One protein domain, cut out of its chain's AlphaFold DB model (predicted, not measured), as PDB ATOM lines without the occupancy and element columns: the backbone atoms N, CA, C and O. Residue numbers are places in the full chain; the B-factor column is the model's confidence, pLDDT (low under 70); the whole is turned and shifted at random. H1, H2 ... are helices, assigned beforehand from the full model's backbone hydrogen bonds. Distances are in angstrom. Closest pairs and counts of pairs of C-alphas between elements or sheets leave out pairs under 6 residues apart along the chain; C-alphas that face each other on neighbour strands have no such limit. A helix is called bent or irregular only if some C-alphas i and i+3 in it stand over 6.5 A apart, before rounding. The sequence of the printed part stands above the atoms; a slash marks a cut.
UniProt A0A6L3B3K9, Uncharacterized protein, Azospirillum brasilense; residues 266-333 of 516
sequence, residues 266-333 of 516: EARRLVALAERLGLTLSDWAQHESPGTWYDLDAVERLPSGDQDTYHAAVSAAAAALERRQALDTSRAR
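Overview. This is residues 266 to 333 of the 516 residues of an uncharacterized protein of Azospirillum brasilense (UniProt A0A6L3B3K9). One long helix, H3, makes the long axis, and a much shorter helix, H1, packs side by side with part of it, running the opposite way; the last stretch of H3, residues 323 to 333, sticks out as a bare arm beyond this body. A long loop, residues 277 to 295, leaves the end of H1, bulges out to one side and comes back to H2, a helix of one short turn near the beginning of H3. The printed part has 68 residues with three named helices, in the order H1, H2, H3, and no named strand; 45 of the residues are in the helices, and the class is all helix. The whole is only just compact, close to loose, with a radius of gyration of the C-alphas of 13.1 A. Its outline is elongated, with spans of 43 by 25 by 15 A.

Arrangement. The printed part begins with H1, residues 266 to 276, which touches H3, residues 304 to 333, with 17 pairs of C-alphas within 8 A. Their closest C-alphas are those of Glu 266 and Ala 317, 4.7 A apart. The two helices run opposite ways at a shallow tilt of 31 degrees, and their centres are 12.3 A apart. H3 touches H1 with its residues 310 to 321 alone. After H1 comes a long link of 19 residues, which leads to H2, residues 296 to 299. H1 and H2 are apart, with no C-alpha of the one within 8 A of the other. A tight link of 4 residues joins H2 to H3. H2 and H3 are close but not clearly touching, with 1 pair of C-alphas within 8 A. That closest pair is Val 299 and Gln 307, whose C-alphas are 6.5 A apart. H2 touches no helix. In H1 and H3 every O i to N i+4 pair is within hydrogen-bond range. H2 is too short for such a pair, but its 1 pair of O i and N i+3 is within range.

Along the chain. H1 runs from Glu 266, with its C-alpha at (204.330, 217.374, 188.786), to Arg 276, with its C-alpha at (215.156, 228.009, 189.235), and is 15.2 A long from first to last C-alpha. Residues 277 to 295 follow with no named element, and their C-alphas lie 3 to 15 A from the mean of all C-alphas. H2 is four residues, Leu 296 to Val 299, and measures 4.9 A from first to last C-alpha. H3 has 30 residues and is the longest helix. It begins at Ser 304, C-alpha at (206.487, 235.116, 199.920), and ends at Arg 333, C-alpha at (197.236, 193.851, 193.718), with 42.7 A between these two C-alphas. No helix is bent or irregular.

Size, cuts and confidence. The two C-alphas farthest apart are those of Pro 303 and Arg 333, at 44.2 A. The first and last printed C-alphas, those of Glu 266 and Arg 333, are 25.1 A apart. Residues 323 to 333, which belong to H3, stand free. Without them the body has 57 residues, spans 28 by 24 by 15 A and has a radius of gyration of 10.3 A. The printed part has no cut. The link from H1 to H2 is long, and the link from H2 to H3 is tight. The mean pLDDT of the printed part is 77.0. The model's confidence is low, under 70, in 12 residues, namely 283 to 288 in the long link and 328 to 333 in H3.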
ATOM      1  N   GLU A 266     204.417 216.431 187.678       87.62
ATOM      2  CA  GLU A 266     204.330 217.374 188.786       87.62
ATOM      3  C   GLU A 266     205.603 217.351 189.642       87.62
ATOM      4  O   GLU A 266     206.137 218.411 189.944       87.62
ATOM      5  N   ALA A 267     206.168 216.170 189.919       82.62
ATOM      6  CA  ALA A 267     207.469 216.049 190.582       82.62
ATOM      7  C   ALA A 267     208.605 216.672 189.756       82.62
ATOM      8  O   ALA A 267     209.430 217.405 190.286       82.62
ATOM      9  N   ARG A 268     208.628 216.446 188.435       84.75
ATOM     10  CA  ARG A 268     209.624 217.076 187.547       84.75
ATOM     11  C   ARG A 268     209.469 218.592 187.468       84.75
ATOM     12  O   ARG A 268     210.463 219.297 187.336       84.75
ATOM     13  N   ARG A 269     208.235 219.094 187.551       83.56
ATOM     14  CA  ARG A 269     207.958 220.535 187.619       83.56
ATOM     15  C   ARG A 269     208.432 221.138 188.935       83.56
ATOM     16  O   ARG A 269     208.989 222.225 188.887       83.56
ATOM     17  N   LEU A 270     208.267 220.436 190.058       87.38
ATOM     18  CA  LEU A 270     208.814 220.864 191.345       87.38
ATOM     19  C   LEU A 270     210.342 220.942 191.303       87.38
ATOM     20  O   LEU A 270     210.894 221.957 191.703       87.38
ATOM     21  N   VAL A 271     211.016 219.926 190.753       84.50
ATOM     22  CA  VAL A 271     212.484 219.941 190.616       84.50
ATOM     23  C   VAL A 271     212.951 221.115 189.761       84.50
ATOM     24  O   VAL A 271     213.819 221.875 190.174       84.50
ATOM     25  N   ALA A 272     212.319 221.324 188.604       81.06
ATOM     26  CA  ALA A 272     212.650 222.447 187.733       81.06
ATOM     27  C   ALA A 272     212.345 223.815 188.373       81.06
ATOM     28  O   ALA A 272     213.013 224.797 188.059       81.06
ATOM     29  N   LEU A 273     211.329 223.902 189.238       85.81
ATOM     30  CA  LEU A 273     211.021 225.108 190.004       85.81
ATOM     31  C   LEU A 273     212.084 225.352 191.083       85.81
ATOM     32  O   LEU A 273     212.616 226.450 191.161       85.81
ATOM     33  N   ALA A 274     212.448 224.328 191.852       82.62
ATOM     34  CA  ALA A 274     213.454 224.418 192.903       82.62
ATOM     35  C   ALA A 274     214.847 224.777 192.355       82.62
ATOM     36  O   ALA A 274     215.535 225.619 192.924       82.62
ATOM     37  N   GLU A 275     215.226 224.219 191.200       82.69
ATOM     38  CA  GLU A 275     216.458 224.588 190.490       82.69
ATOM     39  C   GLU A 275     216.455 226.059 190.047       82.69
ATOM     40  O   GLU A 275     217.481 226.729 190.140       82.69
ATOM     41  N   ARG A 276     215.304 226.585 189.598       82.81
ATOM     42  CA  ARG A 276     215.156 228.009 189.235       82.81
ATOM     43  C   ARG A 276     215.219 228.931 190.445       82.81
ATOM     44  O   ARG A 276     215.754 230.025 190.324       82.81
ATOM     45  N   LEU A 277     214.689 228.481 191.579       82.19
ATOM     46  CA  LEU A 277     214.722 229.195 192.855       82.19
ATOM     47  C   LEU A 277     216.071 229.042 193.583       82.19
ATOM     48  O   LEU A 277     216.243 229.567 194.676       82.19
ATOM     49  N   GLY A 278     217.042 228.336 192.987       81.00
ATOM     50  CA  GLY A 278     218.387 228.176 193.540       81.00
ATOM     51  C   GLY A 278     218.461 227.285 194.782       81.00
ATOM     52  O   GLY A 278     219.485 227.291 195.464       81.00
ATOM     53  N   LEU A 279     217.412 226.509 195.065       79.81
ATOM     54  CA  LEU A 279     217.314 225.697 196.272       79.81
ATOM     55  C   LEU A 279     218.325 224.546 196.262       79.81
ATOM     56  O   LEU A 279     218.530 223.857 195.254       79.81
ATOM     57  N   THR A 280     218.953 224.325 197.410       78.88
ATOM     58  CA  THR A 280     219.840 223.189 197.655       78.88
ATOM     59  C   THR A 280     219.027 221.980 198.089       78.88
ATOM     60  O   THR A 280     218.007 222.104 198.768       78.88
ATOM     61  N   LEU A 281     219.456 220.793 197.659       75.00
ATOM     62  CA  LEU A 281     218.856 219.555 198.142       75.00
ATOM     63  C   LEU A 281     219.135 219.415 199.632       75.00
ATOM     64  O   LEU A 281     220.212 219.784 200.092       75.00
ATOM     65  N   SER A 282     218.164 218.885 200.364       70.56
ATOM     66  CA  SER A 282     218.331 218.643 201.791       70.56
ATOM     67  C   SER A 282     219.390 217.560 202.028       70.56
ATOM     68  O   SER A 282     219.321 216.501 201.402       70.56
ATOM     69  N   ASP A 283     220.280 217.758 203.001       58.31
ATOM     70  CA  ASP A 283     221.256 216.738 203.430       58.31
ATOM     71  C   ASP A 283     220.609 215.567 204.199       58.31
ATOM     72  O   ASP A 283     221.235 214.539 204.468       58.31
ATOM     73  N   TRP A 284     219.325 215.697 204.538       47.81
ATOM     74  CA  TRP A 284     218.539 214.659 205.189       47.81
ATOM     75  C   TRP A 284     218.348 213.464 204.243       47.81
ATOM     76  O   TRP A 284     217.726 213.579 203.189       47.81
ATOM     77  N   ALA A 285     218.825 212.286 204.657       47.31
ATOM     78  CA  ALA A 285     218.811 211.026 203.895       47.31
ATOM     79  C   ALA A 285     217.407 210.485 203.523       47.31
ATOM     80  O   ALA A 285     217.281 209.386 202.980       47.31
ATOM     81  N   GLN A 286     216.342 211.233 203.813       54.28
ATOM     82  CA  GLN A 286     214.947 210.846 203.635       54.28
ATOM     83  C   GLN A 286     214.244 211.814 202.673       54.28
ATOM     84  O   GLN A 286     213.392 212.618 203.053       54.28
ATOM     85  N   HIS A 287     214.534 211.684 201.375       66.81
ATOM     86  CA  HIS A 287     213.756 212.313 200.296       66.81
ATOM     87  C   HIS A 287     212.373 211.645 200.105       66.81
ATOM     88  O   HIS A 287     211.882 211.476 198.987       66.81
ATOM     89  N   GLU A 288     211.741 211.212 201.197       65.00
ATOM     90  CA  GLU A 288     210.533 210.389 201.184       65.00
ATOM     91  C   GLU A 288     209.302 211.159 200.682       65.00
ATOM     92  O   GLU A 288     208.343 210.544 200.207       65.00
ATOM     93  N   SER A 289     209.331 212.499 200.722       76.38
ATOM     94  CA  SER A 289     208.231 213.348 200.262       76.38
ATOM     95  C   SER A 289     208.718 214.597 199.511       76.38
ATOM     96  O   SER A 289     209.782 215.115 199.836       76.38
ATOM     97  N   PRO A 290     207.943 215.135 198.548       81.31
ATOM     98  CA  PRO A 290     208.328 216.327 197.783       81.31
ATOM     99  C   PRO A 290     208.675 217.563 198.617       81.31
ATOM    100  O   PRO A 290     209.477 218.380 198.182       81.31
ATOM    101  N   GLY A 291     208.092 217.694 199.813       79.00
ATOM    102  CA  GLY A 291     208.369 218.807 200.724       79.00
ATOM    103  C   GLY A 291     209.715 218.702 201.442       79.00
ATOM    104  O   GLY A 291     210.191 219.704 201.952       79.00
ATOM    105  N   THR A 292     210.336 217.519 201.454       78.94
ATOM    106  CA  THR A 292     211.622 217.250 202.119       78.94
ATOM    107  C   THR A 292     212.756 217.026 201.123       78.94
ATOM    108  O   THR A 292     213.790 216.472 201.470       78.94
ATOM    109  N   TRP A 293     212.563 217.372 199.848       81.25
ATOM    110  CA  TRP A 293     213.610 217.218 198.832       81.25
ATOM    111  C   TRP A 293     214.658 218.323 198.899       81.25
ATOM    112  O   TRP A 293     215.817 218.083 198.574       81.25
ATOM    113  N   TYR A 294     214.253 219.515 199.328       83.38
ATOM    114  CA  TYR A 294     215.085 220.708 199.368       83.38
ATOM    115  C   TYR A 294     215.130 221.263 200.785       83.38
ATOM    116  O   TYR A 294     214.214 221.023 201.572       83.38
ATOM    117  N   ASP A 295     216.216 221.957 201.105       80.69
ATOM    118  CA  ASP A 295     216.445 222.542 202.423       80.69
ATOM    119  C   ASP A 295     215.338 223.548 202.785       80.69
ATOM    120  O   ASP A 295     215.096 224.514 202.056       80.69
ATOM    121  N   LEU A 296     214.645 223.298 203.899       72.94
ATOM    122  CA  LEU A 296     213.521 224.115 204.358       72.94
ATOM    123  C   LEU A 296     213.986 225.515 204.768       72.94
ATOM    124  O   LEU A 296     213.312 226.488 204.437       72.94
ATOM    125  N   ASP A 297     215.185 225.632 205.345       75.19
ATOM    126  CA  ASP A 297     215.768 226.924 205.719       75.19
ATOM    127  C   ASP A 297     216.045 227.791 204.481       75.19
ATOM    128  O   ASP A 297     216.012 229.023 204.539       75.19
ATOM    129  N   ALA A 298     216.315 227.163 203.332       75.81
ATOM    130  CA  ALA A 298     216.482 227.857 202.059       75.81
ATOM    131  C   ALA A 298     215.134 228.272 201.445       75.81
ATOM    132  O   ALA A 298     215.059 229.320 200.803       75.81
ATOM    133  N   VAL A 299     214.069 227.492 201.666       78.81
ATOM    134  CA  VAL A 299     212.701 227.815 201.221       78.81
ATOM    135  C   VAL A 299     212.139 228.995 202.015       78.81
ATOM    136  O   VAL A 299     211.578 229.909 201.420       78.81
ATOM    137  N   GLU A 300     212.344 229.034 203.333       79.06
ATOM    138  CA  GLU A 300     211.873 230.126 204.201       79.06
ATOM    139  C   GLU A 300     212.541 231.479 203.903       79.06
ATOM    140  O   GLU A 300     212.009 232.535 204.245       79.06
ATOM    141  N   ARG A 301     213.687 231.471 203.212       81.69
ATOM    142  CA  ARG A 301     214.385 232.684 202.750       81.69
ATOM    143  C   ARG A 301     213.905 233.190 201.388       81.69
ATOM    144  O   ARG A 301     214.339 234.260 200.960       81.69
ATOM    145  N   LEU A 302     213.044 232.446 200.691       82.19
ATOM    146  CA  LEU A 302     212.454 232.894 199.429       82.19
ATOM    147  C   LEU A 302     211.456 234.043 199.657       82.19
ATOM    148  O   LEU A 302     210.859 234.131 200.728       82.19
ATOM    149  N   PRO A 303     211.202 234.898 198.655       89.88
ATOM    150  CA  PRO A 303     210.087 235.841 198.696       89.88
ATOM    151  C   PRO A 303     208.742 235.123 198.881       89.88
ATOM    152  O   PRO A 303     208.540 234.045 198.328       89.88
ATOM    153  N   SER A 304     207.787 235.735 199.588       79.19
ATOM    154  CA  SER A 304     206.487 235.116 199.920       79.19
ATOM    155  C   SER A 304     205.730 234.557 198.706       79.19
ATOM    156  O   SER A 304     205.209 233.448 198.757       79.19
ATOM    157  N   GLY A 305     205.744 235.262 197.568       83.75
ATOM    158  CA  GLY A 305     205.123 234.768 196.330       83.75
ATOM    159  C   GLY A 305     205.800 233.518 195.745       83.75
ATOM    160  O   GLY A 305     205.130 232.656 195.166       83.75
ATOM    161  N   ASP A 306     207.113 233.379 195.930       84.25
ATOM    162  CA  ASP A 306     207.871 232.201 195.503       84.25
ATOM    163  C   ASP A 306     207.712 231.045 196.500       84.25
ATOM    164  O   ASP A 306     207.643 229.891 196.072       84.25
ATOM    165  N   GLN A 307     207.558 231.341 197.797       82.25
ATOM    166  CA  GLN A 307     207.198 230.358 198.824       82.25
ATOM    167  C   GLN A 307     205.833 229.730 198.532       82.25
ATOM    168  O   GLN A 307     205.722 228.507 198.464       82.25
ATOM    169  N   ASP A 308     204.805 230.541 198.268       86.12
ATOM    170  CA  ASP A 308     203.459 230.053 197.944       86.12
ATOM    171  C   ASP A 308     203.461 229.195 196.672       86.12
ATOM    172  O   ASP A 308     202.870 228.110 196.619       86.12
ATOM    173  N   THR A 309     204.186 229.651 195.649       86.50
ATOM    174  CA  THR A 309     204.349 228.921 194.387       86.50
ATOM    175  C   THR A 309     205.072 227.591 194.605       86.50
ATOM    176  O   THR A 309     204.679 226.564 194.038       86.50
ATOM    177  N   TYR A 310     206.097 227.581 195.458       87.56
ATOM    178  CA  TYR A 310     206.825 226.380 195.842       87.56
ATOM    179  C   TYR A 310     205.942 225.409 196.641       87.56
ATOM    180  O   TYR A 310     205.836 224.241 196.263       87.56
ATOM    181  N   HIS A 311     205.211 225.864 197.662       87.94
ATOM    182  CA  HIS A 311     204.307 225.023 198.459       87.94
ATOM    183  C   HIS A 311     203.139 224.454 197.643       87.94
ATOM    184  O   HIS A 311     202.757 223.289 197.819       87.94
ATOM    185  N   ALA A 312     202.606 225.223 196.690       87.19
ATOM    186  CA  ALA A 312     201.608 224.734 195.743       87.19
ATOM    187  C   ALA A 312     202.182 223.633 194.833       87.19
ATOM    188  O   ALA A 312     201.535 222.604 194.606       87.19
ATOM    189  N   ALA A 313     203.417 223.807 194.345       84.44
ATOM    190  CA  ALA A 313     204.110 222.802 193.542       84.44
ATOM    191  C   ALA A 313     204.445 221.534 194.349       84.44
ATOM    192  O   ALA A 313     204.266 220.427 193.835       84.44
ATOM    193  N   VAL A 314     204.847 221.676 195.617       88.25
ATOM    194  CA  VAL A 314     205.057 220.570 196.566       88.25
ATOM    195  C   VAL A 314     203.764 219.786 196.771       88.25
ATOM    196  O   VAL A 314     203.752 218.564 196.615       88.25
ATOM    197  N   SER A 315     202.653 220.479 197.027       86.12
ATOM    198  CA  SER A 315     201.336 219.862 197.233       86.12
ATOM    199  C   SER A 315     200.850 219.118 195.984       86.12
ATOM    200  O   SER A 315     200.369 217.984 196.062       86.12
ATOM    201  N   ALA A 316     201.032 219.713 194.800       85.94
ATOM    202  CA  ALA A 316     200.685 219.082 193.529       85.94
ATOM    203  C   ALA A 316     201.553 217.845 193.233       85.94
ATOM    204  O   ALA A 316     201.036 216.821 192.766       85.94
ATOM    205  N   ALA A 317     202.857 217.915 193.519       83.25
ATOM    206  CA  ALA A 317     203.781 216.795 193.374       83.25
ATOM    207  C   ALA A 317     203.445 215.652 194.344       83.25
ATOM    208  O   ALA A 317     203.423 214.493 193.922       83.25
ATOM    209  N   ALA A 318     203.103 215.970 195.596       84.00
ATOM    210  CA  ALA A 318     202.694 214.997 196.606       84.00
ATOM    211  C   ALA A 318     201.414 214.265 196.180       84.00
ATOM    212  O   ALA A 318     201.420 213.042 196.043       84.00
ATOM    213  N   ALA A 319     200.363 215.001 195.807       83.44
ATOM    214  CA  ALA A 319     199.107 214.409 195.343       83.44
ATOM    215  C   ALA A 319     199.272 213.572 194.056       83.44
ATOM    216  O   ALA A 319     198.552 212.598 193.815       83.44
ATOM    217  N   ALA A 320     200.197 213.944 193.166       80.12
ATOM    218  CA  ALA A 320     200.507 213.158 191.973       80.12
ATOM    219  C   ALA A 320     201.244 211.853 192.312       80.12
ATOM    220  O   ALA A 320     200.914 210.805 191.747       80.12
ATOM    221  N   LEU A 321     202.210 211.901 193.231       80.25
ATOM    222  CA  LEU A 321     202.933 210.719 193.699       80.25
ATOM    223  C   LEU A 321     202.023 209.776 194.487       80.25
ATOM    224  O   LEU A 321     202.056 208.578 194.224       80.25
ATOM    225  N   GLU A 322     201.134 210.286 195.338       79.75
ATOM    226  CA  GLU A 322     200.125 209.483 196.043       79.75
ATOM    227  C   GLU A 322     199.171 208.779 195.076       79.75
ATOM    228  O   GLU A 322     198.979 207.564 195.153       79.75
ATOM    229  N   ARG A 323     198.613 209.507 194.096       79.44
ATOM    230  CA  ARG A 323     197.767 208.905 193.049       79.44
ATOM    231  C   ARG A 323     198.519 207.830 192.279       79.44
ATOM    232  O   ARG A 323     197.945 206.802 191.919       79.44
ATOM    233  N   ARG A 324     199.810 208.048 192.023       76.44
ATOM    234  CA  ARG A 324     200.643 207.073 191.332       76.44
ATOM    235  C   ARG A 324     200.924 205.847 192.195       76.44
ATOM    236  O   ARG A 324     200.764 204.741 191.696       76.44
ATOM    237  N   GLN A 325     201.260 206.023 193.465       74.31
ATOM    238  CA  GLN A 325     201.437 204.931 194.421       74.31
ATOM    239  C   GLN A 325     200.142 204.135 194.602       74.31
ATOM    240  O   GLN A 325     200.187 202.910 194.645       74.31
ATOM    241  N   ALA A 326     198.979 204.790 194.619       70.19
ATOM    242  CA  ALA A 326     197.672 204.134 194.631       70.19
ATOM    243  C   ALA A 326     197.428 203.308 193.355       70.19
ATOM    244  O   ALA A 326     196.903 202.197 193.412       70.19
ATOM    245  N   LEU A 327     197.849 203.813 192.191       70.31
ATOM    246  CA  LEU A 327     197.782 203.073 190.929       70.31
ATOM    247  C   LEU A 327     198.772 201.910 190.881       70.31
ATOM    248  O   LEU A 327     198.411 200.841 190.398       70.31
ATOM    249  N   ASP A 328     199.994 202.091 191.372       68.50
ATOM    250  CA  ASP A 328     201.027 201.057 191.377       68.50
ATOM    251  C   ASP A 328     200.708 199.972 192.422       68.50
ATOM    252  O   ASP A 328     200.861 198.793 192.128       68.50
ATOM    253  N   THR A 329     200.133 200.322 193.580       60.25
ATOM    254  CA  THR A 329     199.592 199.351 194.551       60.25
ATOM    255  C   THR A 329     198.340 198.650 194.036       60.25
ATOM    256  O   THR A 329     198.202 197.445 194.228       60.25
ATOM    257  N   SER A 330     197.443 199.354 193.344       51.66
ATOM    258  CA  SER A 330     196.292 198.738 192.672       51.66
ATOM    259  C   SER A 330     196.740 197.766 191.575       51.66
ATOM    260  O   SER A 330     196.252 196.643 191.505       51.66
ATOM    261  N   ARG A 331     197.747 198.134 190.773       55.47
ATOM    262  CA  ARG A 331     198.344 197.257 189.754       55.47
ATOM    263  C   ARG A 331     199.101 196.082 190.362       55.47
ATOM    264  O   ARG A 331     198.943 194.974 189.869       55.47
ATOM    265  N   ALA A 332     199.842 196.288 191.448       51.56
ATOM    266  CA  ALA A 332     200.517 195.220 192.180       51.56
ATOM    267  C   ALA A 332     199.516 194.228 192.798       51.56
ATOM    268  O   ALA A 332     199.757 193.029 192.776       51.56
ATOM    269  N   ARG A 333     198.351 194.705 193.263       48.84
ATOM    270  CA  ARG A 333     197.236 193.851 193.718       48.84
ATOM    271  C   ARG A 333     196.568 193.069 192.586       48.84
ATOM    272  O   ARG A 333     195.960 192.042 192.851       48.84
TER     273      ARG A 333